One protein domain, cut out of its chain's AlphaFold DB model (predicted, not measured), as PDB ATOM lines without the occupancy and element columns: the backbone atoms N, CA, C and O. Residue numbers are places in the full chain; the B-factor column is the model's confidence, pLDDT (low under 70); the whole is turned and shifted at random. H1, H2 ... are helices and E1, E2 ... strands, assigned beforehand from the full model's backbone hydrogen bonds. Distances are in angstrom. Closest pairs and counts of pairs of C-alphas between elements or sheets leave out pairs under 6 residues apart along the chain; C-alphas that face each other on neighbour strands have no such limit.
ATOM      1  N   GLY A 637     -14.144 -70.853  24.696       93.25
ATOM      2  CA  GLY A 637     -14.635 -69.652  24.023       93.25
ATOM      3  C   GLY A 637     -14.209 -68.345  24.696       93.25
ATOM      4  O   GLY A 637     -14.555 -67.278  24.191       93.25
ATOM      5  N   SER A 638     -13.442 -68.396  25.791       95.75
ATOM      6  CA  SER A 638     -12.916 -67.190  26.429       95.75
ATOM      7  C   SER A 638     -11.859 -66.520  25.551       95.75
ATOM      8  O   SER A 638     -10.972 -67.181  25.012       95.75
ATOM      9  N   VAL A 639     -11.925 -65.197  25.432       97.69
ATOM     10  CA  VAL A 639     -11.049 -64.346  24.613       97.69
ATOM     11  C   VAL A 639     -10.651 -63.095  25.394       97.69
ATOM     12  O   VAL A 639     -11.436 -62.577  26.187       97.69
ATOM     13  N   TRP A 640      -9.435 -62.594  25.186       97.94
ATOM     14  CA  TRP A 640      -8.945 -61.398  25.877       97.94
ATOM     15  C   TRP A 640      -7.866 -60.657  25.078       97.94
ATOM     16  O   TRP A 640      -7.149 -61.249  24.264       97.94
ATOM     17  N   ARG A 641      -7.753 -59.349  25.330       98.25
ATOM     18  CA  ARG A 641      -6.749 -58.433  24.775       98.25
ATOM     19  C   ARG A 641      -6.361 -57.401  25.832       98.25
ATOM     20  O   ARG A 641      -7.226 -56.774  26.426       98.25
ATOM     21  N   GLU A 642      -5.069 -57.176  26.014       98.19
ATOM     22  CA  GLU A 642      -4.515 -56.004  26.685       98.19
ATOM     23  C   GLU A 642      -3.617 -55.262  25.694       98.19
ATOM     24  O   GLU A 642      -2.684 -55.850  25.150       98.19
ATOM     25  N   THR A 643      -3.865 -53.977  25.470       98.19
ATOM     26  CA  THR A 643      -2.953 -53.086  24.752       98.19
ATOM     27  C   THR A 643      -2.393 -52.032  25.694       98.19
ATOM     28  O   THR A 643      -3.049 -51.607  26.644       98.19
ATOM     29  N   TRP A 644      -1.159 -51.624  25.421       97.75
ATOM     30  CA  TRP A 644      -0.423 -50.576  26.113       97.75
ATOM     31  C   TRP A 644       0.292 -49.745  25.055       97.75
ATOM     32  O   TRP A 644       0.949 -50.308  24.180       97.75
ATOM     33  N   ARG A 645       0.187 -48.420  25.123       97.88
ATOM     34  CA  ARG A 645       0.805 -47.509  24.155       97.88
ATOM     35  C   ARG A 645       1.326 -46.264  24.857       97.88
ATOM     36  O   ARG A 645       0.692 -45.725  25.759       97.88
ATOM     37  N   GLU A 646       2.495 -45.818  24.433       97.69
ATOM     38  CA  GLU A 646       3.164 -44.619  24.917       97.69
ATOM     39  C   GLU A 646       3.661 -43.837  23.698       97.69
ATOM     40  O   GLU A 646       4.455 -44.361  22.921       97.69
ATOM     41  N   ALA A 647       3.196 -42.603  23.506       96.94
ATOM     42  CA  ALA A 647       3.502 -41.794  22.327       96.94
ATOM     43  C   ALA A 647       4.006 -40.399  22.718       96.94
ATOM     44  O   ALA A 647       3.469 -39.773  23.625       96.94
ATOM     45  N   LEU A 648       5.025 -39.903  22.019       96.38
ATOM     46  CA  LEU A 648       5.617 -38.572  22.181       96.38
ATOM     47  C   LEU A 648       5.647 -37.881  20.823       96.38
ATOM     48  O   LEU A 648       6.174 -38.427  19.854       96.38
ATOM     49  N   TRP A 649       5.120 -36.666  20.749       94.88
ATOM     50  CA  TRP A 649       5.143 -35.861  19.531       94.88
ATOM     51  C   TRP A 649       5.273 -34.375  19.844       94.88
ATOM     52  O   TRP A 649       5.277 -33.953  20.998       94.88
ATOM     53  N   GLN A 650       5.383 -33.579  18.788       94.12
ATOM     54  CA  GLN A 650       5.311 -32.128  18.845       94.12
ATOM     55  C   GLN A 650       4.146 -31.680  17.963       94.12
ATOM     56  O   GLN A 650       4.024 -32.143  16.824       94.12
ATOM     57  N   ASP A 651       3.263 -30.826  18.475       90.75
ATOM     58  CA  ASP A 651       2.205 -30.246  17.652       90.75
ATOM     59  C   ASP A 651       2.809 -29.342  16.564       90.75
ATOM     60  O   ASP A 651       3.706 -28.534  16.819       90.75
ATOM     61  N   ARG A 652       2.301 -29.470  15.333       87.38
ATOM     62  CA  ARG A 652       2.887 -28.827  14.146       87.38
ATOM     63  C   ARG A 652       2.576 -27.332  14.044       87.38
ATOM     64  O   ARG A 652       3.233 -26.648  13.263       87.38
ATOM     65  N   TYR A 653       1.575 -26.836  14.775       88.88
ATOM     66  CA  TYR A 653       1.113 -25.448  14.694       88.88
ATOM     67  C   TYR A 653       1.642 -24.585  15.840       88.88
ATOM     68  O   TYR A 653       1.993 -23.427  15.630       88.88
ATOM     69  N   THR A 654       1.701 -25.152  17.043       91.50
ATOM     70  CA  THR A 654       2.122 -24.481  18.281       91.50
ATOM     71  C   THR A 654       3.554 -24.813  18.692       91.50
ATOM     72  O   THR A 654       4.133 -24.097  19.502       91.50
ATOM     73  N   GLY A 655       4.136 -25.897  18.168       92.56
ATOM     74  CA  GLY A 655       5.443 -26.389  18.601       92.56
ATOM     75  C   GLY A 655       5.442 -27.003  20.008       92.56
ATOM     76  O   GLY A 655       6.517 -27.304  20.529       92.56
ATOM     77  N   LEU A 656       4.277 -27.200  20.632       94.44
ATOM     78  CA  LEU A 656       4.183 -27.773  21.975       94.44
ATOM     79  C   LEU A 656       4.496 -29.276  21.950       94.44
ATOM     80  O   LEU A 656       3.923 -30.001  21.132       94.44
ATOM     81  N   PRO A 657       5.385 -29.775  22.826       95.44
ATOM     82  CA  PRO A 657       5.597 -31.204  22.975       95.44
ATOM     83  C   PRO A 657       4.450 -31.821  23.787       95.44
ATOM     84  O   PRO A 657       4.002 -31.247  24.780       95.44
ATOM     85  N   HIS A 658       4.018 -33.007  23.376       96.56
ATOM     86  CA  HIS A 658       2.963 -33.801  23.999       96.56
ATOM     87  C   HIS A 658       3.471 -35.211  24.290       96.56
ATOM     88  O   HIS A 658       4.232 -35.771  23.498       96.56
ATOM     89  N   ILE A 659       3.022 -35.797  25.397       97.19
ATOM     90  CA  ILE A 659       3.230 -37.212  25.703       97.19
ATOM     91  C   ILE A 659       1.931 -37.856  26.194       97.19
ATOM     92  O   ILE A 659       1.263 -37.343  27.091       97.19
ATOM     93  N   GLU A 660       1.591 -38.988  25.592       97.38
ATOM     94  CA  GLU A 660       0.388 -39.775  25.847       97.38
ATOM     95  C   GLU A 660       0.763 -41.175  26.328       97.38
ATOM     96  O   GLU A 660       1.702 -41.790  25.821       97.38
ATOM     97  N   LYS A 661      -0.005 -41.688  27.285       97.44
ATOM     98  CA  LYS A 661       0.013 -43.069  27.757       97.44
ATOM     99  C   LYS A 661      -1.415 -43.584  27.704       97.44
ATOM    100  O   LYS A 661      -2.323 -42.935  28.212       97.44
ATOM    101  N   THR A 662      -1.624 -44.741  27.097       98.00
ATOM    102  CA  THR A 662      -2.935 -45.393  27.017       98.00
ATOM    103  C   THR A 662      -2.810 -46.881  27.309       98.00
ATOM    104  O   THR A 662      -1.795 -47.512  27.002       98.00
ATOM    105  N   ALA A 663      -3.851 -47.439  27.919       98.12
ATOM    106  CA  ALA A 663      -4.011 -48.872  28.106       98.12
ATOM    107  C   ALA A 663      -5.472 -49.251  27.857       98.12
ATOM    108  O   ALA A 663      -6.367 -48.599  28.387       98.12
ATOM    109  N   ASP A 664      -5.713 -50.301  27.080       98.38
ATOM    110  CA  ASP A 664      -7.048 -50.848  26.811       98.38
ATOM    111  C   ASP A 664      -7.028 -52.350  27.098       98.38
ATOM    112  O   ASP A 664      -6.297 -53.108  26.458       98.38
ATOM    113  N   LYS A 665      -7.802 -52.771  28.098       98.38
ATOM    114  CA  LYS A 665      -7.899 -54.151  28.567       98.38
ATOM    115  C   LYS A 665      -9.327 -54.641  28.429       98.38
ATOM    116  O   LYS A 665     -10.232 -54.096  29.050       98.38
ATOM    117  N   TRP A 666      -9.525 -55.698  27.661       98.31
ATOM    118  CA  TRP A 666     -10.833 -56.274  27.391       98.31
ATOM    119  C   TRP A 666     -10.784 -57.795  27.495       98.31
ATOM    120  O   TRP A 666      -9.815 -58.433  27.070       98.31
ATOM    121  N   GLY A 667     -11.853 -58.397  28.009       97.88
ATOM    122  CA  GLY A 667     -12.026 -59.842  27.974       97.88
ATOM    123  C   GLY A 667     -13.489 -60.255  27.984       97.88
ATOM    124  O   GLY A 667     -14.315 -59.627  28.638       97.88
ATOM    125  N   LYS A 668     -13.792 -61.350  27.286       97.12
ATOM    126  CA  LYS A 668     -15.112 -61.985  27.232       97.12
ATOM    127  C   LYS A 668     -14.966 -63.486  27.456       97.12
ATOM    128  O   LYS A 668     -14.075 -64.097  26.873       97.12
ATOM    129  N   ASN A 669     -15.810 -64.084  28.293       94.81
ATOM    130  CA  ASN A 669     -15.802 -65.529  28.537       94.81
ATOM    131  C   ASN A 669     -16.777 -66.292  27.615       94.81
ATOM    132  O   ASN A 669     -17.577 -65.691  26.894       94.81
ATOM    133  N   GLY A 670     -16.732 -67.628  27.664       91.06
ATOM    134  CA  GLY A 670     -17.634 -68.502  26.898       91.06
ATOM    135  C   GLY A 670     -19.136 -68.338  27.193       91.06
ATOM    136  O   GLY A 670     -19.955 -68.628  26.325       91.06
ATOM    137  N   ASP A 671     -19.506 -67.816  28.370       89.69
ATOM    138  CA  ASP A 671     -20.894 -67.499  28.764       89.69
ATOM    139  C   ASP A 671     -21.336 -66.083  28.320       89.69
ATOM    140  O   ASP A 671     -22.331 -65.543  28.812       89.69
ATOM    141  N   GLU A 672     -20.565 -65.462  27.427       89.50
ATOM    142  CA  GLU A 672     -20.698 -64.089  26.932       89.50
ATOM    143  C   GLU A 672     -20.584 -62.970  27.982       89.50
ATOM    144  O   GLU A 672     -20.950 -61.828  27.710       89.50
ATOM    145  N   GLN A 673     -20.028 -63.263  29.158       94.50
ATOM    146  CA  GLN A 673     -19.734 -62.258  30.180       94.50
ATOM    147  C   GLN A 673     -18.487 -61.473  29.762       94.50
ATOM    148  O   GLN A 673     -17.438 -62.075  29.526       94.50
ATOM    149  N   GLU A 674     -18.588 -60.150  29.675       97.00
ATOM    150  CA  GLU A 674     -17.545 -59.257  29.164       97.00
ATOM    151  C   GLU A 674     -17.160 -58.175  30.178       97.00
ATOM    152  O   GLU A 674     -17.995 -57.687  30.940       97.00
ATOM    153  N   TRP A 675     -15.885 -57.792  30.186       97.69
ATOM    154  CA  TRP A 675     -15.355 -56.674  30.963       97.69
ATOM    155  C   TRP A 675     -14.409 -55.834  30.107       97.69
ATOM    156  O   TRP A 675     -13.713 -56.349  29.227       97.69
ATOM    157  N   HIS A 676     -14.384 -54.533  30.383       98.31
ATOM    158  CA  HIS A 676     -13.559 -53.558  29.682       98.31
ATOM    159  C   HIS A 676     -12.971 -52.566  30.687       98.31
ATOM    160  O   HIS A 676     -13.668 -52.091  31.578       98.31
ATOM    161  N   GLU A 677     -11.683 -52.273  30.573       98.31
ATOM    162  CA  GLU A 677     -10.970 -51.294  31.386       98.31
ATOM    163  C   GLU A 677      -9.993 -50.520  30.490       98.31
ATOM    164  O   GLU A 677      -8.989 -51.059  30.021       98.31
ATOM    165  N   MET A 678     -10.283 -49.241  30.271       98.25
ATOM    166  CA  MET A 678      -9.469 -48.313  29.492       98.25
ATOM    167  C   MET A 678      -8.903 -47.220  30.403       98.25
ATOM    168  O   MET A 678      -9.642 -46.620  31.179       98.25
ATOM    169  N   TRP A 679      -7.609 -46.927  30.287       98.06
ATOM    170  CA  TRP A 679      -6.917 -45.844  30.993       98.06
ATOM    171  C   TRP A 679      -6.233 -44.919  29.984       98.06
ATOM    172  O   TRP A 679      -5.690 -45.389  28.979       98.06
ATOM    173  N   TRP A 680      -6.191 -43.622  30.276       97.75
ATOM    174  CA  TRP A 680      -5.428 -42.646  29.496       97.75
ATOM    175  C   TRP A 680      -4.764 -41.601  30.394       97.75
ATOM    176  O   TRP A 680      -5.311 -41.204  31.423       97.75
ATOM    177  N   GLU A 681      -3.601 -41.122  29.964       97.44
ATOM    178  CA  GLU A 681      -2.937 -39.922  30.464       97.44
ATOM    179  C   GLU A 681      -2.334 -39.161  29.273       97.44
ATOM    180  O   GLU A 681      -1.604 -39.742  28.475       97.44
ATOM    181  N   ASN A 682      -2.611 -37.868  29.141       97.31
ATOM    182  CA  ASN A 682      -2.043 -36.984  28.125       97.31
ATOM    183  C   ASN A 682      -1.504 -35.724  28.816       97.31
ATOM    184  O   ASN A 682      -2.214 -35.100  29.606       97.31
ATOM    185  N   TYR A 683      -0.248 -35.374  28.539       97.50
ATOM    186  CA  TYR A 683       0.474 -34.255  29.146       97.50
ATOM    187  C   TYR A 683       1.142 -33.393  28.077       97.50
ATOM    188  O   TYR A 683       1.608 -33.927  27.068       97.50
ATOM    189  N   ASP A 684       1.294 -32.091  28.326       96.06
ATOM    190  CA  ASP A 684       1.997 -31.189  27.404       96.06
ATOM    191  C   ASP A 684       3.028 -30.253  28.055       96.06
ATOM    192  O   ASP A 684       3.095 -30.087  29.276       96.06
ATOM    193  N   GLY A 685       3.839 -29.613  27.211       94.94
ATOM    194  CA  GLY A 685       4.876 -28.665  27.625       94.94
ATOM    195  C   GLY A 685       4.388 -27.394  28.341       94.94
ATOM    196  O   GLY A 685       5.226 -26.690  28.900       94.94
ATOM    197  N   LEU A 686       3.079 -27.108  28.366       94.75
ATOM    198  CA  LEU A 686       2.477 -26.031  29.170       94.75
ATOM    199  C   LEU A 686       2.047 -26.509  30.567       94.75
ATOM    200  O   LEU A 686       1.514 -25.726  31.349       94.75
ATOM    201  N   GLY A 687       2.245 -27.789  30.891       94.19
ATOM    202  CA  GLY A 687       1.780 -28.379  32.143       94.19
ATOM    203  C   GLY A 687       0.291 -28.725  32.143       94.19
ATOM    204  O   GLY A 687      -0.249 -29.020  33.212       94.19
ATOM    205  N   ARG A 688      -0.378 -28.725  30.978       96.12
ATOM    206  CA  ARG A 688      -1.724 -29.298  30.869       96.12
ATOM    207  C   ARG A 688      -1.652 -30.804  31.074       96.12
ATOM    208  O   ARG A 688      -0.683 -31.453  30.671       96.12
ATOM    209  N   ALA A 689      -2.693 -31.353  31.686       97.44
ATOM    210  CA  ALA A 689      -2.849 -32.787  31.873       97.44
ATOM    211  C   ALA A 689      -4.321 -33.182  31.725       97.44
ATOM    212  O   ALA A 689      -5.182 -32.536  32.316       97.44
ATOM    213  N   ASN A 690      -4.606 -34.249  30.986       97.38
ATOM    214  CA  ASN A 690      -5.899 -34.935  30.987       97.38
ATOM    215  C   ASN A 690      -5.635 -36.414  31.250       97.38
ATOM    216  O   ASN A 690      -4.873 -37.041  30.517       97.38
ATOM    217  N   LYS A 691      -6.226 -36.969  32.303       96.62
ATOM    218  CA  LYS A 691      -6.092 -38.387  32.632       96.62
ATOM    219  C   LYS A 691      -7.388 -38.940  33.192       96.62
ATOM    220  O   LYS A 691      -8.159 -38.207  33.808       96.62
ATOM    221  N   GLY A 692      -7.593 -40.237  33.038       97.44
ATOM    222  CA  GLY A 692      -8.770 -40.907  33.562       97.44
ATOM    223  C   GLY A 692      -8.745 -42.405  33.335       97.44
ATOM    224  O   GLY A 692      -7.796 -42.963  32.773       97.44
ATOM    225  N   ALA A 693      -9.821 -43.048  33.772       98.38
ATOM    226  CA  ALA A 693     -10.142 -44.395  33.346       98.38
ATOM    227  C   ALA A 693     -11.646 -44.554  33.147       98.38
ATOM    228  O   ALA A 693     -12.459 -43.862  33.763       98.38
ATOM    229  N   GLU A 694     -11.996 -45.515  32.308       98.38
ATOM    230  CA  GLU A 694     -13.354 -45.965  32.065       98.38
ATOM    231  C   GLU A 694     -13.384 -47.486  32.174       98.38
ATOM    232  O   GLU A 694     -12.540 -48.183  31.609       98.38
ATOM    233  N   LYS A 695     -14.322 -47.993  32.965       98.31
ATOM    234  CA  LYS A 695     -14.429 -49.397  33.341       98.31
ATOM    235  C   LYS A 695     -15.862 -49.846  33.174       98.31
ATOM    236  O   LYS A 695     -16.776 -49.131  33.575       98.31
ATOM    237  N   SER A 696     -16.071 -51.040  32.649       97.81
ATOM    238  CA  SER A 696     -17.391 -51.647  32.592       97.81
ATOM    239  C   SER A 696     -17.322 -53.161  32.712       97.81
ATOM    240  O   SER A 696     -16.294 -53.798  32.465       97.81
ATOM    241  N   CYS A 697     -18.444 -53.747  33.107       96.81
ATOM    242  CA  CYS A 697     -18.654 -55.182  33.051       96.81
ATOM    243  C   CYS A 697     -20.121 -55.470  32.751       96.81
ATOM    244  O   CYS A 697     -21.021 -54.744  33.181       96.81
ATOM    245  N   ARG A 698     -20.352 -56.557  32.025       95.88
ATOM    246  CA  ARG A 698     -21.663 -57.056  31.644       95.88
ATOM    247  C   ARG A 698     -21.657 -58.569  31.781       95.88
ATOM    248  O   ARG A 698     -20.871 -59.260  31.141       95.88
ATOM    249  N   ILE A 699     -22.568 -59.088  32.589       94.69
ATOM    250  CA  ILE A 699     -22.809 -60.523  32.733       94.69
ATOM    251  C   ILE A 699     -24.152 -60.903  32.104       94.69
ATOM    252  O   ILE A 699     -24.995 -60.052  31.814       94.69
ATOM    253  N   ASN A 700     -24.364 -62.203  31.905       90.56
ATOM    254  CA  ASN A 700     -25.626 -62.738  31.406       90.56
ATOM    255  C   ASN A 700     -26.811 -62.277  32.303       90.56
ATOM    256  O   ASN A 700     -26.784 -62.555  33.505       90.56
ATOM    257  N   PRO A 701     -27.867 -61.620  31.769       90.19
ATOM    258  CA  PRO A 701     -28.978 -61.092  32.577       90.19
ATOM    259  C   PRO A 701     -29.905 -62.137  33.222       90.19
ATOM    260  O   PRO A 701     -30.912 -61.776  33.827       90.19
ATOM    261  N   GLN A 702     -29.637 -63.432  33.041       87.62
ATOM    262  CA  GLN A 702     -30.298 -64.526  33.757       87.62
ATOM    263  C   GLN A 702     -29.441 -65.068  34.921       87.62
ATOM    264  O   GLN A 702     -29.919 -65.915  35.681       87.62
ATOM    265  N   THR A 703     -28.200 -64.592  35.091       89.00
ATOM    266  CA  THR A 703     -27.327 -64.949  36.220       89.00
ATOM    267  C   THR A 703     -27.864 -64.332  37.516       89.00
ATOM    268  O   THR A 703     -28.010 -63.118  37.584       89.00
ATOM    269  N   PRO A 704     -28.125 -65.100  38.589       89.19
ATOM    270  CA  PRO A 704     -28.560 -64.522  39.861       89.19
ATOM    271  C   PRO A 704     -27.504 -63.581  40.464       89.19
ATOM    272  O   PRO A 704     -26.395 -64.019  40.763       89.19
ATOM    273  N   VAL A 705     -27.870 -62.314  40.693       90.00
ATOM    274  CA  VAL A 705     -27.023 -61.303  41.355       90.00
ATOM    275  C   VAL A 705     -27.498 -60.982  42.774       90.00
ATOM    276  O   VAL A 705     -28.679 -60.687  43.008       90.00
ATOM    277  N   ASP A 706     -26.564 -60.987  43.726       88.00
ATOM    278  CA  ASP A 706     -26.811 -60.571  45.112       88.00
ATOM    279  C   ASP A 706     -27.292 -59.108  45.181       88.00
ATOM    280  O   ASP A 706     -26.973 -58.317  44.289       88.00
ATOM    281  N   PRO A 707     -28.075 -58.700  46.200       82.06
ATOM    282  CA  PRO A 707     -28.466 -57.300  46.406       82.06
ATOM    283  C   PRO A 707     -27.285 -56.315  46.293       82.06
ATOM    284  O   PRO A 707     -26.148 -56.658  46.614       82.06
ATOM    285  N   GLY A 708     -27.544 -55.112  45.775       81.94
ATOM    286  CA  GLY A 708     -26.517 -54.093  45.500       81.94
ATOM    287  C   GLY A 708     -25.698 -54.296  44.213       81.94
ATOM    288  O   GLY A 708     -25.059 -53.356  43.757       81.94
ATOM    289  N   HIS A 709     -25.738 -55.477  43.580       88.81
ATOM    290  CA  HIS A 709     -24.950 -55.780  42.371       88.81
ATOM    291  C   HIS A 709     -25.765 -55.639  41.069       88.81
ATOM    292  O   HIS A 709     -26.963 -55.932  41.047       88.81
ATOM    293  N   GLY A 710     -25.131 -55.201  39.978       92.38
ATOM    294  CA  GLY A 710     -25.742 -55.099  38.643       92.38
ATOM    295  C   GLY A 710     -25.444 -56.302  37.740       92.38
ATOM    296  O   GLY A 710     -24.460 -57.009  37.940       92.38
ATOM    297  N   HIS A 711     -26.276 -56.499  36.715       94.75
ATOM    298  CA  HIS A 711     -25.945 -57.316  35.538       94.75
ATOM    299  C   HIS A 711     -25.053 -56.545  34.553       94.75
ATOM    300  O   HIS A 711     -24.259 -57.144  33.833       94.75
ATOM    301  N   TYR A 712     -25.178 -55.218  34.539       96.06
ATOM    302  CA  TYR A 712     -24.267 -54.283  33.889       96.06
ATOM    303  C   TYR A 712     -23.792 -53.266  34.929       96.06
ATOM    304  O   TYR A 712     -24.576 -52.861  35.791       96.06
ATOM    305  N   TRP A 713     -22.531 -52.845  34.856       96.75
ATOM    306  CA  TRP A 713     -22.042 -51.668  35.571       96.75
ATOM    307  C   TRP A 713     -20.983 -50.920  34.764       96.75
ATOM    308  O   TRP A 713     -20.312 -51.491  33.903       96.75
ATOM    309  N   HIS A 714     -20.850 -49.632  35.068       97.31
ATOM    310  CA  HIS A 714     -19.925 -48.690  34.450       97.31
ATOM    311  C   HIS A 714     -19.358 -47.747  35.519       97.31
ATOM    312  O   HIS A 714     -20.107 -47.233  36.349       97.31
ATOM    313  N   GLU A 715     -18.045 -47.535  35.519       97.75
ATOM    314  CA  GLU A 715     -17.341 -46.556  36.352       97.75
ATOM    315  C   GLU A 715     -16.388 -45.752  35.467       97.75
ATOM    316  O   GLU A 715     -15.492 -46.305  34.830       97.75
ATOM    317  N   LYS A 716     -16.540 -44.429  35.465       98.25
ATOM    318  CA  LYS A 716     -15.651 -43.491  34.785       98.25
ATOM    319  C   LYS A 716     -15.147 -42.448  35.768       98.25
ATOM    320  O   LYS A 716     -15.923 -41.900  36.548       98.25
ATOM    321  N   TRP A 717     -13.862 -42.127  35.708       98.25
ATOM    322  CA  TRP A 717     -13.282 -41.005  36.442       98.25
ATOM    323  C   TRP A 717     -12.272 -40.259  35.578       98.25
ATOM    324  O   TRP A 717     -11.672 -40.841  34.673       98.25
ATOM    325  N   GLY A 718     -12.064 -38.980  35.878       97.56
ATOM    326  CA  GLY A 718     -11.047 -38.180  35.212       97.56
ATOM    327  C   GLY A 718     -10.584 -36.979  36.027       97.56
ATOM    328  O   GLY A 718     -11.278 -36.496  36.922       97.56
ATOM    329  N   GLU A 719      -9.389 -36.497  35.696       97.06
ATOM    330  CA  GLU A 719      -8.854 -35.215  36.141       97.06
ATOM    331  C   GLU A 719      -8.259 -34.462  34.944       97.06
ATOM    332  O   GLU A 719      -7.444 -35.005  34.193       97.06
ATOM    333  N   GLU A 720      -8.627 -33.193  34.806       97.12
ATOM    334  CA  GLU A 720      -8.131 -32.268  33.792       97.12
ATOM    335  C   GLU A 720      -7.506 -31.047  34.472       97.12
ATOM    336  O   GLU A 720      -8.065 -30.510  35.427       97.12
ATOM    337  N   TYR A 721      -6.357 -30.589  33.978       97.12
ATOM    338  CA  TYR A 721      -5.606 -29.455  34.514       97.12
ATOM    339  C   TYR A 721      -5.187 -28.529  33.367       97.12
ATOM    340  O   TYR A 721      -4.656 -28.999  32.357       97.12
ATOM    341  N   ASP A 722      -5.394 -27.217  33.514       95.25
ATOM    342  CA  ASP A 722      -5.181 -26.238  32.429       95.25
ATOM    343  C   ASP A 722      -3.736 -25.706  32.312       95.25
ATOM    344  O   ASP A 722      -3.444 -24.903  31.423       95.25
ATOM    345  N   GLY A 723      -2.837 -26.151  33.195       94.19
ATOM    346  CA  GLY A 723      -1.446 -25.692  33.288       94.19
ATOM    347  C   GLY A 723      -1.256 -24.362  34.033       94.19
ATOM    348  O   GLY A 723      -0.125 -24.006  34.353       94.19
ATOM    349  N   ARG A 724      -2.336 -23.638  34.367       93.56
ATOM    350  CA  ARG A 724      -2.311 -22.308  35.012       93.56
ATOM    351  C   ARG A 724      -3.069 -22.256  36.344       93.56
ATOM    352  O   ARG A 724      -3.314 -21.176  36.876       93.56
ATOM    353  N   GLY A 725      -3.393 -23.417  36.909       92.12
ATOM    354  CA  GLY A 725      -4.000 -23.555  38.234       92.12
ATOM    355  C   GLY A 725      -5.516 -23.754  38.237       92.12
ATOM    356  O   GLY A 725      -6.112 -23.714  39.312       92.12
ATOM    357  N   ALA A 726      -6.147 -23.964  37.076       94.00
ATOM    358  CA  ALA A 726      -7.506 -24.493  37.011       94.00
ATOM    359  C   ALA A 726      -7.496 -26.027  36.901       94.00
ATOM    360  O   ALA A 726      -6.685 -26.606  36.171       94.00
ATOM    361  N   SER A 727      -8.435 -26.674  37.592       95.62
ATOM    362  CA  SER A 727      -8.600 -28.129  37.611       95.62
ATOM    363  C   SER A 727     -10.073 -28.538  37.551       95.62
ATOM    364  O   SER A 727     -10.879 -28.052  38.353       95.62
ATOM    365  N   THR A 728     -10.396 -29.497  36.687       96.62
ATOM    366  CA  THR A 728     -11.659 -30.248  36.711       96.62
ATOM    367  C   THR A 728     -11.377 -31.664  37.207       96.62
ATOM    368  O   THR A 728     -10.419 -32.287  36.757       96.62
ATOM    369  N   LYS A 729     -12.197 -32.215  38.102       96.62
ATOM    370  CA  LYS A 729     -12.144 -33.634  38.499       96.62
ATOM    371  C   LYS A 729     -13.552 -34.200  38.532       96.62
ATOM    372  O   LYS A 729     -14.468 -33.477  38.898       96.62
ATOM    373  N   TYR A 730     -13.740 -35.462  38.169       97.56
ATOM    374  CA  TYR A 730     -15.068 -36.075  38.179       97.56
ATOM    375  C   TYR A 730     -15.023 -37.586  38.399       97.56
ATOM    376  O   TYR A 730     -14.063 -38.254  38.007       97.56
ATOM    377  N   THR A 731     -16.112 -38.134  38.944       98.19
ATOM    378  CA  THR A 731     -16.469 -39.548  38.762       98.19
ATOM    379  C   THR A 731     -17.932 -39.682  38.366       98.19
ATOM    380  O   THR A 731     -18.773 -38.904  38.807       98.19
ATOM    381  N   CYS A 732     -18.249 -40.709  37.588       97.62
ATOM    382  CA  CYS A 732     -19.603 -41.179  37.339       97.62
ATOM    383  C   CYS A 732     -19.605 -42.704  37.437       97.62
ATOM    384  O   CYS A 732     -18.761 -43.367  36.832       97.62
ATOM    385  N   LYS A 733     -20.532 -43.255  38.213       97.38
ATOM    386  CA  LYS A 733     -20.732 -44.690  38.394       97.38
ATOM    387  C   LYS A 733     -22.193 -45.006  38.169       97.38
ATOM    388  O   LYS A 733     -23.069 -44.277  38.632       97.38
ATOM    389  N   SER A 734     -22.464 -46.110  37.494       97.25
ATOM    390  CA  SER A 734     -23.819 -46.619  37.325       97.25
ATOM    391  C   SER A 734     -23.841 -48.140  37.293       97.25
ATOM    392  O   SER A 734     -22.870 -48.788  36.903       97.25
ATOM    393  N   ALA A 735     -24.964 -48.714  37.703       97.00
ATOM    394  CA  ALA A 735     -25.238 -50.134  37.584       97.00
ATOM    395  C   ALA A 735     -26.708 -50.369  37.227       97.00
ATOM    396  O   ALA A 735     -27.592 -49.590  37.590       97.00
ATOM    397  N   GLU A 736     -26.958 -51.459  36.506       95.19
ATOM    398  CA  GLU A 736     -28.277 -51.874  36.046       95.19
ATOM    399  C   GLU A 736     -28.508 -53.361  36.336       95.19
ATOM    400  O   GLU A 736     -27.695 -54.227  36.005       95.19
ATOM    401  N   ARG A 737     -29.658 -53.665  36.937       94.25
ATOM    402  CA  ARG A 737     -30.161 -55.004  37.247       94.25
ATOM    403  C   ARG A 737     -31.470 -55.222  36.499       94.25
ATOM    404  O   ARG A 737     -32.510 -54.742  36.931       94.25
ATOM    405  N   VAL A 738     -31.431 -56.014  35.430       91.44
ATOM    406  CA  VAL A 738     -32.640 -56.647  34.871       91.44
ATOM    407  C   VAL A 738     -33.388 -57.404  35.974       91.44
ATOM    408  O   VAL A 738     -32.784 -58.208  36.686       91.44
ATOM    409  N   GLU A 739     -34.682 -57.129  36.133       88.19
ATOM    410  CA  GLU A 739     -35.491 -57.687  37.221       88.19
ATOM    411  C   GLU A 739     -36.156 -59.024  36.863       88.19
ATOM    412  O   GLU A 739     -36.140 -59.489  35.714       88.19
ATOM    413  N   ARG A 740     -36.725 -59.696  37.876       72.75
ATOM    414  CA  ARG A 740     -37.292 -61.054  37.757       72.75
ATOM    415  C   ARG A 740     -38.552 -61.088  36.881       72.75
ATOM    416  O   ARG A 740     -39.680 -61.155  37.362       72.75
ATOM    417  N   GLY A 741     -38.317 -61.177  35.583       69.06
ATOM    418  CA  GLY A 741     -39.332 -61.252  34.538       69.06
ATOM    419  C   GLY A 741     -38.815 -60.749  33.192       69.06
ATOM    420  O   GLY A 741     -39.387 -61.110  32.168       69.06
ATOM    421  N   GLY A 742     -37.728 -59.965  33.188       67.75
ATOM    422  CA  GLY A 742     -37.183 -59.350  31.976       67.75
ATOM    423  C   GLY A 742     -38.100 -58.281  31.375       67.75
ATOM    424  O   GLY A 742     -38.034 -58.047  30.171       67.75
ATOM    425  N   MET A 743     -38.987 -57.684  32.183       70.44
ATOM    426  CA  MET A 743     -39.946 -56.664  31.742       70.44
ATOM    427  C   MET A 743     -39.434 -55.236  31.975       70.44
ATOM    428  O   MET A 743     -39.778 -54.349  31.198       70.44
ATOM    429  N   GLY A 744     -38.537 -55.038  32.942       83.81
ATOM    430  CA  GLY A 744     -37.670 -53.868  33.035       83.81
ATOM    431  C   GLY A 744     -36.407 -54.133  33.860       83.81
ATOM    432  O   GLY A 744     -35.989 -55.281  34.058       83.81
ATOM    433  N   ALA A 745     -35.774 -53.054  34.320       90.38
ATOM    434  CA  ALA A 745     -34.536 -53.107  35.083       90.38
ATOM    435  C   ALA A 745     -34.467 -51.995  36.136       90.38
ATOM    436  O   ALA A 745     -34.821 -50.851  35.859       90.38
ATOM    437  N   THR A 746     -33.954 -52.331  37.316       93.56
ATOM    438  CA  THR A 746     -33.598 -51.375  38.367       93.56
ATOM    439  C   THR A 746     -32.210 -50.801  38.078       93.56
ATOM    440  O   THR A 746     -31.280 -51.557  37.793       93.56
ATOM    441  N   LYS A 747     -32.037 -49.481  38.178       95.25
ATOM    442  CA  LYS A 747     -30.788 -48.757  37.896       95.25
ATOM    443  C   LYS A 747     -30.404 -47.863  39.073       95.25
ATOM    444  O   LYS A 747     -31.276 -47.374  39.786       95.25
ATOM    445  N   TRP A 748     -29.116 -47.647  39.299       97.25
ATOM    446  CA  TRP A 748     -28.621 -46.714  40.317       97.25
ATOM    447  C   TRP A 748     -27.235 -46.195  39.961       97.25
ATOM    448  O   TRP A 748     -26.536 -46.791  39.140       97.25
ATOM    449  N   GLY A 749     -26.829 -45.099  40.596       97.06
ATOM    450  CA  GLY A 749     -25.509 -44.526  40.388       97.06
ATOM    451  C   GLY A 749     -25.175 -43.356  41.304       97.06
ATOM    452  O   GLY A 749     -26.032 -42.799  41.994       97.06
ATOM    453  N   ASP A 750     -23.904 -42.972  41.267       97.56
ATOM    454  CA  ASP A 750     -23.371 -41.755  41.863       97.56
ATOM    455  C   ASP A 750     -22.507 -41.014  40.841       97.56
ATOM    456  O   ASP A 750     -21.744 -41.614  40.089       97.56
ATOM    457  N   GLN A 751     -22.641 -39.694  40.793       97.88
ATOM    458  CA  GLN A 751     -21.774 -38.833  40.000       97.88
ATOM    459  C   GLN A 751     -21.390 -37.593  40.798       97.88
ATOM    460  O   GLN A 751     -22.211 -37.062  41.549       97.88
ATOM    461  N   TRP A 752     -20.163 -37.110  40.625       97.94
ATOM    462  CA  TRP A 752     -19.733 -35.809  41.129       97.94
ATOM    463  C   TRP A 752     -18.693 -35.166  40.213       97.94
ATOM    464  O   TRP A 752     -17.996 -35.843  39.458       97.94
ATOM    465  N   GLU A 753     -18.605 -33.845  40.302       97.75
ATOM    466  CA  GLU A 753     -17.684 -32.998  39.561       97.75
ATOM    467  C   GLU A 753     -17.181 -31.847  40.449       97.75
ATOM    468  O   GLU A 753     -17.975 -31.110  41.039       97.75
ATOM    469  N   ASP A 754     -15.860 -31.683  40.499       96.12
ATOM    470  CA  ASP A 754     -15.135 -30.522  41.010       96.12
ATOM    471  C   ASP A 754     -14.671 -29.672  39.821       96.12
ATOM    472  O   ASP A 754     -14.029 -30.183  38.905       96.12
ATOM    473  N   LYS A 755     -14.920 -28.362  39.858       96.44
ATOM    474  CA  LYS A 755     -14.423 -27.359  38.907       96.44
ATOM    475  C   LYS A 755     -13.860 -26.170  39.673       96.44
ATOM    476  O   LYS A 755     -14.613 -25.323  40.155       96.44
ATOM    477  N   PHE A 756     -12.538 -26.099  39.771       95.94
ATOM    478  CA  PHE A 756     -11.815 -25.028  40.458       95.94
ATOM    479  C   PHE A 756     -10.983 -24.210  39.474       95.94
ATOM    480  O   PHE A 756     -10.336 -24.761  38.586       95.94
ATOM    481  N   GLY A 757     -11.003 -22.890  39.642       92.94
ATOM    482  CA  GLY A 757     -10.073 -21.972  38.995       92.94
ATOM    483  C   GLY A 757      -8.886 -21.621  39.903       92.94
ATOM    484  O   GLY A 757      -8.848 -22.030  41.070       92.94
ATOM    485  N   PRO A 758      -7.939 -20.809  39.401       87.56
ATOM    486  CA  PRO A 758      -6.807 -20.338  40.190       87.56
ATOM    487  C   PRO A 758      -7.272 -19.611  41.459       87.56
ATOM    488  O   PRO A 758      -8.197 -18.797  41.419       87.56
ATOM    489  N   GLY A 759      -6.630 -19.896  42.593       84.31
ATOM    490  CA  GLY A 759      -6.978 -19.291  43.884       84.31
ATOM    491  C   GLY A 759      -8.143 -19.959  44.626       84.31
ATOM    492  O   GLY A 759      -8.612 -19.413  45.619       84.31
ATOM    493  N   GLY A 760      -8.616 -21.130  44.183       84.94
ATOM    494  CA  GLY A 760      -9.582 -21.943  44.936       84.94
ATOM    495  C   GLY A 760     -11.023 -21.446  44.872       84.94
ATOM    496  O   GLY A 760     -11.884 -21.941  45.597       84.94
ATOM    497  N   VAL A 761     -11.304 -20.485  43.989       92.62
ATOM    498  CA  VAL A 761     -12.674 -20.142  43.605       92.62
ATOM    499  C   VAL A 761     -13.186 -21.245  42.684       92.62
ATOM    500  O   VAL A 761     -12.563 -21.548  41.666       92.62
ATOM    501  N   GLY A 762     -14.308 -21.868  43.031       95.00
ATOM    502  CA  GLY A 762     -14.768 -23.050  42.311       95.00
ATOM    503  C   GLY A 762     -16.119 -23.571  42.764       95.00
ATOM    504  O   GLY A 762     -16.775 -23.000  43.637       95.00
ATOM    505  N   LYS A 763     -16.539 -24.673  42.146       96.38
ATOM    506  CA  LYS A 763     -17.743 -25.412  42.521       96.38
ATOM    507  C   LYS A 763     -17.455 -26.900  42.567       96.38
ATOM    508  O   LYS A 763     -16.793 -27.428  41.681       96.38
ATOM    509  N   ARG A 764     -18.008 -27.564  43.572       96.12
ATOM    510  CA  ARG A 764     -18.148 -29.019  43.645       96.12
ATOM    511  C   ARG A 764     -19.635 -29.347  43.591       96.12
ATOM    512  O   ARG A 764     -20.440 -28.596  44.136       96.12
ATOM    513  N   SER A 765     -20.024 -30.439  42.951       97.38
ATOM    514  CA  SER A 765     -21.420 -30.895  42.944       97.38
ATOM    515  C   SER A 765     -21.540 -32.371  42.627       97.38
ATOM    516  O   SER A 765     -20.663 -32.919  41.971       97.38
ATOM    517  N   GLY A 766     -22.637 -33.002  43.036       98.19
ATOM    518  CA  GLY A 766     -22.925 -34.382  42.675       98.19
ATOM    519  C   GLY A 766     -24.388 -34.780  42.832       98.19
ATOM    520  O   GLY A 766     -25.197 -34.061  43.416       98.19
ATOM    521  N   GLU A 767     -24.716 -35.952  42.301       98.12
ATOM    522  CA  GLU A 767     -26.023 -36.600  42.376       98.12
ATOM    523  C   GLU A 767     -25.829 -38.084  42.697       98.12
ATOM    524  O   GLU A 767     -25.124 -38.791  41.980       98.12
ATOM    525  N   THR A 768     -26.502 -38.574  43.737       98.00
ATOM    526  CA  THR A 768     -26.761 -40.011  43.918       98.00
ATOM    527  C   THR A 768     -28.200 -40.285  43.499       98.00
ATOM    528  O   THR A 768     -29.099 -39.541  43.897       98.00
ATOM    529  N   TRP A 769     -28.440 -41.321  42.699       97.38
ATOM    530  CA  TRP A 769     -29.748 -41.582  42.095       97.38
ATOM    531  C   TRP A 769     -30.081 -43.076  42.005       97.38
ATOM    532  O   TRP A 769     -29.208 -43.943  42.029       97.38
ATOM    533  N   TRP A 770     -31.378 -43.361  41.902       96.31
ATOM    534  CA  TRP A 770     -31.964 -44.688  41.730       96.31
ATOM    535  C   TRP A 770     -33.210 -44.596  40.843       96.31
ATOM    536  O   TRP A 770     -33.971 -43.635  40.944       96.31
ATOM    537  N   GLU A 771     -33.435 -45.601  40.004       95.62
ATOM    538  CA  GLU A 771     -34.604 -45.748  39.138       95.62
ATOM    539  C   GLU A 771     -35.100 -47.202  39.198       95.62
ATOM    540  O   GLU A 771     -34.350 -48.131  38.907       95.62
ATOM    541  N   GLY A 772     -36.343 -47.421  39.631       92.88
ATOM    542  CA  GLY A 772     -36.963 -48.751  39.702       92.88
ATOM    543  C   GLY A 772     -37.602 -49.205  38.386       92.88
ATOM    544  O   GLY A 772     -37.810 -48.395  37.488       92.88
ATOM    545  N   GLU A 773     -37.987 -50.486  38.314       90.44
ATOM    546  CA  GLU A 773     -38.547 -51.140  37.112       90.44
ATOM    547  C   GLU A 773     -39.689 -50.348  36.433       90.44
ATOM    548  O   GLU A 773     -39.715 -50.255  35.208       90.44
ATOM    549  N   ASP A 774     -40.587 -49.710  37.201       86.94
ATOM    550  CA  ASP A 774     -41.696 -48.893  36.666       86.94
ATOM    551  C   ASP A 774     -41.320 -47.423  36.339       86.94
ATOM    552  O   ASP A 774     -42.201 -46.568  36.231       86.94
ATOM    553  N   GLY A 775     -40.030 -47.078  36.257       86.06
ATOM    554  CA  GLY A 775     -39.555 -45.693  36.092       86.06
ATOM    555  C   GLY A 775     -39.675 -44.834  37.361       86.06
ATOM    556  O   GLY A 775     -39.676 -43.602  37.301       86.06
ATOM    557  N   GLN A 776     -39.803 -45.467  38.531       92.44
ATOM    558  CA  GLN A 776     -39.854 -44.785  39.827       92.44
ATOM    559  C   GLN A 776     -38.470 -44.197  40.147       92.44
ATOM    560  O   GLN A 776     -37.562 -44.958  40.465       92.44
ATOM    561  N   ARG A 777     -38.276 -42.871  40.086       95.06
ATOM    562  CA  ARG A 777     -36.959 -42.244  40.328       95.06
ATOM    563  C   ARG A 777     -36.824 -41.614  41.718       95.06
ATOM    564  O   ARG A 777     -37.652 -40.805  42.135       95.06
ATOM    565  N   TRP A 778     -35.713 -41.910  42.387       96.81
ATOM    566  CA  TRP A 778     -35.205 -41.174  43.545       96.81
ATOM    567  C   TRP A 778     -33.858 -40.525  43.215       96.81
ATOM    568  O   TRP A 778     -33.047 -41.111  42.498       96.81
ATOM    569  N   ASN A 779     -33.594 -39.332  43.750       97.38
ATOM    570  CA  ASN A 779     -32.253 -38.755  43.739       97.38
ATOM    571  C   ASN A 779     -31.980 -37.832  44.938       97.38
ATOM    572  O   ASN A 779     -32.889 -37.360  45.631       97.38
ATOM    573  N   ARG A 780     -30.691 -37.578  45.172       97.81
ATOM    574  CA  ARG A 780     -30.159 -36.608  46.131       97.81
ATOM    575  C   ARG A 780     -28.997 -35.865  45.480       97.81
ATOM    576  O   ARG A 780     -27.938 -36.442  45.243       97.81
ATOM    577  N   VAL A 781     -29.234 -34.596  45.172       98.06
ATOM    578  CA  VAL A 781     -28.279 -33.666  44.563       98.06
ATOM    579  C   VAL A 781     -27.676 -32.791  45.655       98.06
ATOM    580  O   VAL A 781     -28.375 -32.368  46.577       98.06
ATOM    581  N   TRP A 782     -26.387 -32.503  45.551       98.12
ATOM    582  CA  TRP A 782     -25.646 -31.674  46.496       98.12
ATOM    583  C   TRP A 782     -24.614 -30.812  45.761       98.12
ATOM    584  O   TRP A 782     -24.190 -31.138  44.651       98.12
ATOM    585  N   GLY A 783     -24.213 -29.700  46.373       97.56
ATOM    586  CA  GLY A 783     -23.226 -28.786  45.810       97.56
ATOM    587  C   GLY A 783     -22.509 -27.954  46.862       97.56
ATOM    588  O   GLY A 783     -23.024 -27.717  47.950       97.56
ATOM    589  N   GLU A 784     -21.312 -27.496  46.523       96.94
ATOM    590  CA  GLU A 784     -20.503 -26.563  47.296       96.94
ATOM    591  C   GLU A 784     -20.013 -25.446  46.368       96.94
ATOM    592  O   GLU A 784     -19.366 -25.709  45.354       96.94
ATOM    593  N   GLU A 785     -20.302 -24.195  46.711       96.62
ATOM    594  CA  GLU A 785     -19.751 -23.009  46.059       96.62
ATOM    595  C   GLU A 785     -18.620 -22.457  46.934       96.62
ATOM    596  O   GLU A 785     -18.842 -22.056  48.079       96.62
ATOM    597  N   HIS A 786     -17.396 -22.499  46.406       95.12
ATOM    598  CA  HIS A 786     -16.159 -22.151  47.104       95.12
ATOM    599  C   HIS A 786     -15.706 -20.754  46.678       95.12
ATOM    600  O   HIS A 786     -15.458 -20.511  45.497       95.12
ATOM    601  N   PHE A 787     -15.587 -19.827  47.633       92.31
ATOM    602  CA  PHE A 787     -15.304 -18.414  47.346       92.31
ATOM    603  C   PHE A 787     -13.809 -18.042  47.397       92.31
ATOM    604  O   PHE A 787     -13.475 -16.861  47.332       92.31
ATOM    605  N   GLY A 788     -12.900 -19.012  47.558       88.62
ATOM    606  CA  GLY A 788     -11.449 -18.790  47.708       88.62
ATOM    607  C   GLY A 788     -11.015 -18.139  49.035       88.62
ATOM    608  O   GLY A 788      -9.848 -18.192  49.403       88.62
ATOM    609  N   THR A 789     -11.948 -17.573  49.804       88.50
ATOM    610  CA  THR A 789     -11.712 -16.887  51.089       88.50
ATOM    611  C   THR A 789     -11.715 -17.810  52.313       88.50
ATOM    612  O   THR A 789     -11.671 -17.325  53.440       88.50
ATOM    613  N   GLY A 790     -11.833 -19.128  52.119       88.31
ATOM    614  CA  GLY A 790     -12.191 -20.076  53.183       88.31
ATOM    615  C   GLY A 790     -13.688 -20.088  53.522       88.31
ATOM    616  O   GLY A 790     -14.098 -20.788  54.439       88.31
ATOM    617  N   LEU A 791     -14.518 -19.338  52.788       93.12
ATOM    618  CA  LEU A 791     -15.975 -19.418  52.872       93.12
ATOM    619  C   LEU A 791     -16.504 -20.418  51.831       93.12
ATOM    620  O   LEU A 791     -16.140 -20.341  50.652       93.12
ATOM    621  N   VAL A 792     -17.395 -21.315  52.258       96.38
ATOM    622  CA  VAL A 792     -18.026 -22.338  51.412       96.38
ATOM    623  C   VAL A 792     -19.536 -22.332  51.639       96.38
ATOM    624  O   VAL A 792     -20.003 -22.453  52.771       96.38
ATOM    625  N   ARG A 793     -20.324 -22.222  50.566       96.62
ATOM    626  CA  ARG A 793     -21.786 -22.382  50.615       96.62
ATOM    627  C   ARG A 793     -22.174 -23.775  50.137       96.62
ATOM    628  O   ARG A 793     -22.018 -24.082  48.958       96.62
ATOM    629  N   LYS A 794     -22.702 -24.600  51.038       97.50
ATOM    630  CA  LYS A 794     -23.144 -25.971  50.775       97.50
ATOM    631  C   LYS A 794     -24.657 -26.004  50.573       97.50
ATOM    632  O   LYS A 794     -25.417 -25.549  51.424       97.50
ATOM    633  N   THR A 795     -25.099 -26.551  49.448       98.06
ATOM    634  CA  THR A 795     -26.509 -26.657  49.057       98.06
ATOM    635  C   THR A 795     -26.877 -28.100  48.730       98.06
ATOM    636  O   THR A 795     -26.009 -28.935  48.464       98.06
ATOM    637  N   GLY A 796     -28.169 -28.414  48.741       97.88
ATOM    638  CA  GLY A 796     -28.650 -29.693  48.235       97.88
ATOM    639  C   GLY A 796     -30.148 -29.910  48.373       97.88
ATOM    640  O   GLY A 796     -30.870 -29.129  48.996       97.88
ATOM    641  N   TYR A 797     -30.605 -30.977  47.725       97.56
ATOM    642  CA  TYR A 797     -32.004 -31.353  47.577       97.56
ATOM    643  C   TYR A 797     -32.129 -32.865  47.358       97.56
ATOM    644  O   TYR A 797     -31.379 -33.443  46.571       97.56
ATOM    645  N   SER A 798     -33.116 -33.504  47.983       97.44
ATOM    646  CA  SER A 798     -33.545 -34.864  47.645       97.44
ATOM    647  C   SER A 798     -34.993 -34.884  47.180       97.44
ATOM    648  O   SER A 798     -35.841 -34.187  47.741       97.44
ATOM    649  N   SER A 799     -35.317 -35.771  46.235       96.06
ATOM    650  CA  SER A 799     -36.709 -36.030  45.848       96.06
ATOM    651  C   SER A 799     -37.574 -36.576  46.997       96.06
ATOM    652  O   SER A 799     -38.799 -36.539  46.903       96.06
ATOM    653  N   SER A 800     -36.973 -36.998  48.121       93.69
ATOM    654  CA  SER A 800     -37.683 -37.293  49.375       93.69
ATOM    655  C   SER A 800     -38.108 -36.049  50.177       93.69
ATOM    656  O   SER A 800     -38.631 -36.192  51.281       93.69
ATOM    657  N   GLY A 801     -37.876 -34.834  49.666       95.44
ATOM    658  CA  GLY A 801     -38.263 -33.568  50.301       95.44
ATOM    659  C   GLY A 801     -37.235 -32.974  51.271       95.44
ATOM    660  O   GLY A 801     -37.523 -31.968  51.913       95.44
ATOM    661  N   GLU A 802     -36.044 -33.566  51.381       96.25
ATOM    662  CA  GLU A 802     -34.912 -32.955  52.086       96.25
ATOM    663  C   GLU A 802     -34.345 -31.791  51.257       96.25
ATOM    664  O   GLU A 802     -34.217 -31.903  50.038       96.25
ATOM    665  N   SER A 803     -33.956 -30.691  51.901       96.56
ATOM    666  CA  SER A 803     -33.154 -29.637  51.274       96.56
ATOM    667  C   SER A 803     -32.332 -28.867  52.305       96.56
ATOM    668  O   SER A 803     -32.694 -28.797  53.481       96.56
ATOM    669  N   TRP A 804     -31.208 -28.301  51.866       97.25
ATOM    670  CA  TRP A 804     -30.335 -27.473  52.696       97.25
ATOM    671  C   TRP A 804     -29.639 -26.381  51.878       97.25
ATOM    672  O   TRP A 804     -29.376 -26.539  50.687       97.25
ATOM    673  N   ASP A 805     -29.340 -25.269  52.546       97.75
ATOM    674  CA  ASP A 805     -28.523 -24.159  52.051       97.75
ATOM    675  C   ASP A 805     -27.829 -23.539  53.271       97.75
ATOM    676  O   ASP A 805     -28.472 -22.910  54.115       97.75
ATOM    677  N   THR A 806     -26.537 -23.813  53.437       97.19
ATOM    678  CA  THR A 806     -25.742 -23.396  54.597       97.19
ATOM    679  C   THR A 806     -24.410 -22.823  54.138       97.19
ATOM    680  O   THR A 806     -23.728 -23.390  53.292       97.19
ATOM    681  N   THR A 807     -24.009 -21.682  54.697       96.81
ATOM    682  CA  THR A 807     -22.672 -21.118  54.464       96.81
ATOM    683  C   THR A 807     -21.821 -21.341  55.706       96.81
ATOM    684  O   THR A 807     -22.268 -21.043  56.813       96.81
ATOM    685  N   VAL A 808     -20.622 -21.888  55.519       96.19
ATOM    686  CA  VAL A 808     -19.670 -22.242  56.579       96.19
ATOM    687  C   VAL A 808     -18.278 -21.706  56.249       96.19
ATOM    688  O   VAL A 808     -17.937 -21.510  55.082       96.19
ATOM    689  N   GLU A 809     -17.474 -21.475  57.283       94.56
ATOM    690  CA  GLU A 809     -16.037 -21.229  57.145       94.56
ATOM    691  C   GLU A 809     -15.304 -22.577  57.238       94.56
ATOM    692  O   GLU A 809     -15.429 -23.293  58.231       94.56
ATOM    693  N   GLU A 810     -14.584 -22.952  56.181       89.94
ATOM    694  CA  GLU A 810     -13.955 -24.263  56.015       89.94
ATOM    695  C   GLU A 810     -12.704 -24.146  55.130       89.94
ATOM    696  O   GLU A 810     -12.728 -23.535  54.059       89.94
ATOM    697  N   GLN A 811     -11.590 -24.748  55.557       79.62
ATOM    698  CA  GLN A 811     -10.361 -24.786  54.757       79.62
ATOM    699  C   GLN A 811     -10.468 -25.843  53.651       79.62
ATOM    700  O   GLN A 811     -10.026 -26.982  53.801       79.62
ATOM    701  N   ALA A 812     -11.057 -25.450  52.525       77.56
ATOM    702  CA  ALA A 812     -11.142 -26.281  51.335       77.56
ATOM    703  C   ALA A 812      -9.767 -26.467  50.669       77.56
ATOM    704  O   ALA A 812      -9.155 -25.511  50.192       77.56
ATOM    705  N   PHE A 813      -9.301 -27.715  50.590       79.88
ATOM    706  CA  PHE A 813      -8.172 -28.088  49.740       79.88
ATOM    707  C   PHE A 813      -8.656 -28.452  48.329       79.88
ATOM    708  O   PHE A 813      -9.579 -29.250  48.162       79.88
ATOM    709  N   TYR A 814      -7.975 -27.908  47.324       84.38
ATOM    710  CA  TYR A 814      -8.094 -28.264  45.912       84.38
ATOM    711  C   TYR A 814      -6.675 -28.435  45.347       84.38
ATOM    712  O   TYR A 814      -5.734 -27.794  45.819       84.38
ATOM    713  N   ALA A 815      -6.504 -29.316  44.361       84.69
ATOM    714  CA  ALA A 815      -5.209 -29.539  43.719       84.69
ATOM    715  C   ALA A 815      -5.130 -28.717  42.426       84.69
ATOM    716  O   ALA A 815      -5.732 -29.092  41.426       84.69
ATOM    717  N   ASP A 816      -4.378 -27.615  42.448       86.44
ATOM    718  CA  ASP A 816      -4.171 -26.721  41.297       86.44
ATOM    719  C   ASP A 816      -3.319 -27.351  40.178       86.44
ATOM    720  O   ASP A 816      -3.345 -26.906  39.030       86.44
ATOM    721  N   LYS A 817      -2.550 -28.391  40.517       88.19
ATOM    722  CA  LYS A 817      -1.573 -29.067  39.657       88.19
ATOM    723  C   LYS A 817      -1.748 -30.587  39.710       88.19
ATOM    724  O   LYS A 817      -2.094 -31.127  40.766       88.19
ATOM    725  N   PRO A 818      -1.462 -31.307  38.610       91.25
ATOM    726  CA  PRO A 818      -1.499 -32.761  38.609       91.25
ATOM    727  C   PRO A 818      -0.383 -33.331  39.493       91.25
ATOM    728  O   PRO A 818       0.734 -32.820  39.515       91.25
ATOM    729  N   HIS A 819      -0.656 -34.457  40.163       85.56
ATOM    730  CA  HIS A 819       0.342 -35.198  40.954       85.56
ATOM    731  C   HIS A 819       1.570 -35.662  40.147       85.56
ATOM    732  O   HIS A 819       2.588 -36.028  40.731       85.56
ATOM    733  N   PHE A 820       1.456 -35.681  38.819       87.31
ATOM    734  CA  PHE A 820       2.497 -36.063  37.879       87.31
ATOM    735  C   PHE A 820       2.408 -35.137  36.660       87.31
ATOM    736  O   PHE A 820       1.325 -34.977  36.100       87.31
ATOM    737  N   GLY A 821       3.508 -34.481  36.289       92.19
ATOM    738  CA  GLY A 821       3.555 -33.484  35.212       92.19
ATOM    739  C   GLY A 821       4.420 -33.898  34.019       92.19
ATOM    740  O   GLY A 821       5.210 -34.839  34.100       92.19
ATOM    741  N   PHE A 822       4.323 -33.148  32.917       94.81
ATOM    742  CA  PHE A 822       5.007 -33.437  31.646       94.81
ATOM    743  C   PHE A 822       6.511 -33.743  31.782       94.81
ATOM    744  O   PHE A 822       6.990 -34.708  31.191       94.81
ATOM    745  N   GLN A 823       7.258 -32.977  32.587       93.38
ATOM    746  CA  GLN A 823       8.701 -33.204  32.763       93.38
ATOM    747  C   GLN A 823       8.997 -34.549  33.442       93.38
ATOM    748  O   GLN A 823       9.791 -35.335  32.935       93.38
ATOM    749  N   GLN A 824       8.289 -34.868  34.528       93.00
ATOM    750  CA  GLN A 824       8.408 -36.153  35.231       93.00
ATOM    751  C   GLN A 824       7.976 -37.318  34.321       93.00
ATOM    752  O   GLN A 824       8.583 -38.393  34.316       93.00
ATOM    753  N   CYS A 825       6.963 -37.081  33.483       93.38
ATOM    754  CA  CYS A 825       6.519 -38.009  32.453       93.38
ATOM    755  C   CYS A 825       7.633 -38.291  31.434       93.38
ATOM    756  O   CYS A 825       7.992 -39.450  31.220       93.38
ATOM    757  N   MET A 826       8.272 -37.254  30.889       92.81
ATOM    758  CA  MET A 826       9.434 -37.378  30.001       92.81
ATOM    759  C   MET A 826      10.627 -38.070  30.682       92.81
ATOM    760  O   MET A 826      11.289 -38.911  30.066       92.81
ATOM    761  N   GLU A 827      10.905 -37.778  31.953       92.75
ATOM    762  CA  GLU A 827      11.987 -38.395  32.734       92.75
ATOM    763  C   GLU A 827      11.815 -39.906  32.931       92.75
ATOM    764  O   GLU A 827      12.802 -40.641  32.801       92.75
ATOM    765  N   ASN A 828      10.582 -40.363  33.173       93.62
ATOM    766  CA  ASN A 828      10.233 -41.784  33.246       93.62
ATOM    767  C   ASN A 828      10.247 -42.454  31.862       93.62
ATOM    768  O   ASN A 828      10.719 -43.583  31.725       93.62
ATOM    769  N   SER A 829       9.810 -41.745  30.819       94.44
ATOM    770  CA  SER A 829       9.644 -42.262  29.447       94.44
ATOM    771  C   SER A 829      10.976 -42.298  28.671       94.44
ATOM    772  O   SER A 829      11.124 -41.749  27.577       94.44
ATOM    773  N   ARG A 830      12.009 -42.906  29.273       92.88
ATOM    774  CA  ARG A 830      13.384 -42.944  28.734       92.88
ATOM    775  C   ARG A 830      13.469 -43.738  27.439       92.88
ATOM    776  O   ARG A 830      14.022 -43.238  26.463       92.88
ATOM    777  N   ARG A 831      12.868 -44.933  27.414       92.75
ATOM    778  CA  ARG A 831      12.901 -45.829  26.252       92.75
ATOM    779  C   ARG A 831      12.263 -45.180  25.020       92.75
ATOM    780  O   ARG A 831      12.846 -45.226  23.945       92.75
ATOM    781  N   LEU A 832      11.142 -44.481  25.198       95.38
ATOM    782  CA  LEU A 832      10.475 -43.709  24.147       95.38
ATOM    783  C   LEU A 832      11.387 -42.631  23.556       95.38
ATOM    784  O   LEU A 832      11.496 -42.491  22.340       95.38
ATOM    785  N   ARG A 833      12.099 -41.886  24.412       91.88
ATOM    786  CA  ARG A 833      13.064 -40.873  23.960       91.88
ATOM    787  C   ARG A 833      14.259 -41.490  23.229       91.88
ATOM    788  O   ARG A 833      14.763 -40.853  22.301       91.88
ATOM    789  N   GLU A 834      14.669 -42.708  23.581       91.00
ATOM    790  CA  GLU A 834      15.738 -43.464  22.909       91.00
ATOM    791  C   GLU A 834      15.376 -43.966  21.502       91.00
ATOM    792  O   GLU A 834      16.300 -44.150  20.706       91.00
ATOM    793  N   VAL A 835      14.087 -44.157  21.167       90.38
ATOM    794  CA  VAL A 835      13.653 -44.659  19.845       90.38
ATOM    795  C   VAL A 835      14.243 -43.786  18.731       90.38
ATOM    796  O   VAL A 835      14.096 -42.560  18.735       90.38
TER     797      VAL A 835
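This is residues 637 to 835 of the 850 residues of an uncharacterized protein of Chara braunii (UniProt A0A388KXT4). One broad, flat, twisted sheet of eleven strands makes up most of this domain, the strands lying side by side in chain order like planks in a wall. After the last strand, residues 810 to 821 lead back past the strand ends to two short helices at the far corner, where H1 packs over one face of E2 and E3. The printed part has 199 residues, with named elements in the order E1 to E11, then H1 and H2; the class is mostly strand, and the sheet is antiparallel throughout. The whole is loose, with a radius of gyration of the C-alphas of 21.3 A and spans of 58 by 57 by 27 A.

Read the sheet across as E1, residues 639 to 650, E2, 657 to 668, E3, 674 to 684, E4, 688 to 698, E5, 712 to 722, E6, 727 to 738, E7, 745 to 756, E8, 761 to 771, E9, 777 to 787, E10, 791 to 798, and E11, 803 to 809. It is a meander, each strand the antiparallel neighbour of the one before, and each such pair is a hairpin; E1 and E11 are the edge strands. Look at E5 and E6, at 174 degrees, where N 716 and O 732 are within hydrogen-bond range at 2.8 A. At E1 and E2, 175 degrees, find N 645 and O 662 at 2.9 A; at E10 and E11, 167 degrees, find N 794 and O 806 at 2.8 A. E1 and E11 are apart. H1, residues 822 to 828, is on the sheet at a height over the sheet of 9.4 A. It lies over E2 and, only just, over E3, on which 3 of its 7 C-alphas fall, and runs slantwise to the strands, at 50 degrees to E2 on the local plane. The C-alphas of Tyr 683 and Phe 822, the closest of E3 and H1, are 5.2 A apart. H2, residues 830 to 834, only grazes the sheet, with its residues 831 to 833. H1 and H2 are close but not clearly touching; their closest C-alphas, of Met 826 and Arg 833, are 7.9 A apart. In H1 and H2 every O i to N i+4 pair is within hydrogen-bond range.

Find C-alpha 639 at (-11.049, -64.346, 24.613); from there E1 runs 36.6 A to C-alpha 650 at (5.311, -32.128, 18.845). E2 measures 37.3 A, E6 37.4 A and E7 36.5 A; E10 and E11 are shorter, 24.0 A and 20.0 A. H2 ends at C-alpha 834, (15.738, -43.464, 22.909).

The C-alphas farthest apart, of Gly 801 and Glu 834, are 61.4 A apart. The printed part has no cut. The links E4 to E5 and E11 to H1 are long. Mean pLDDT of the printed part is 93.8; look for values under 70 at residues 741 to 742.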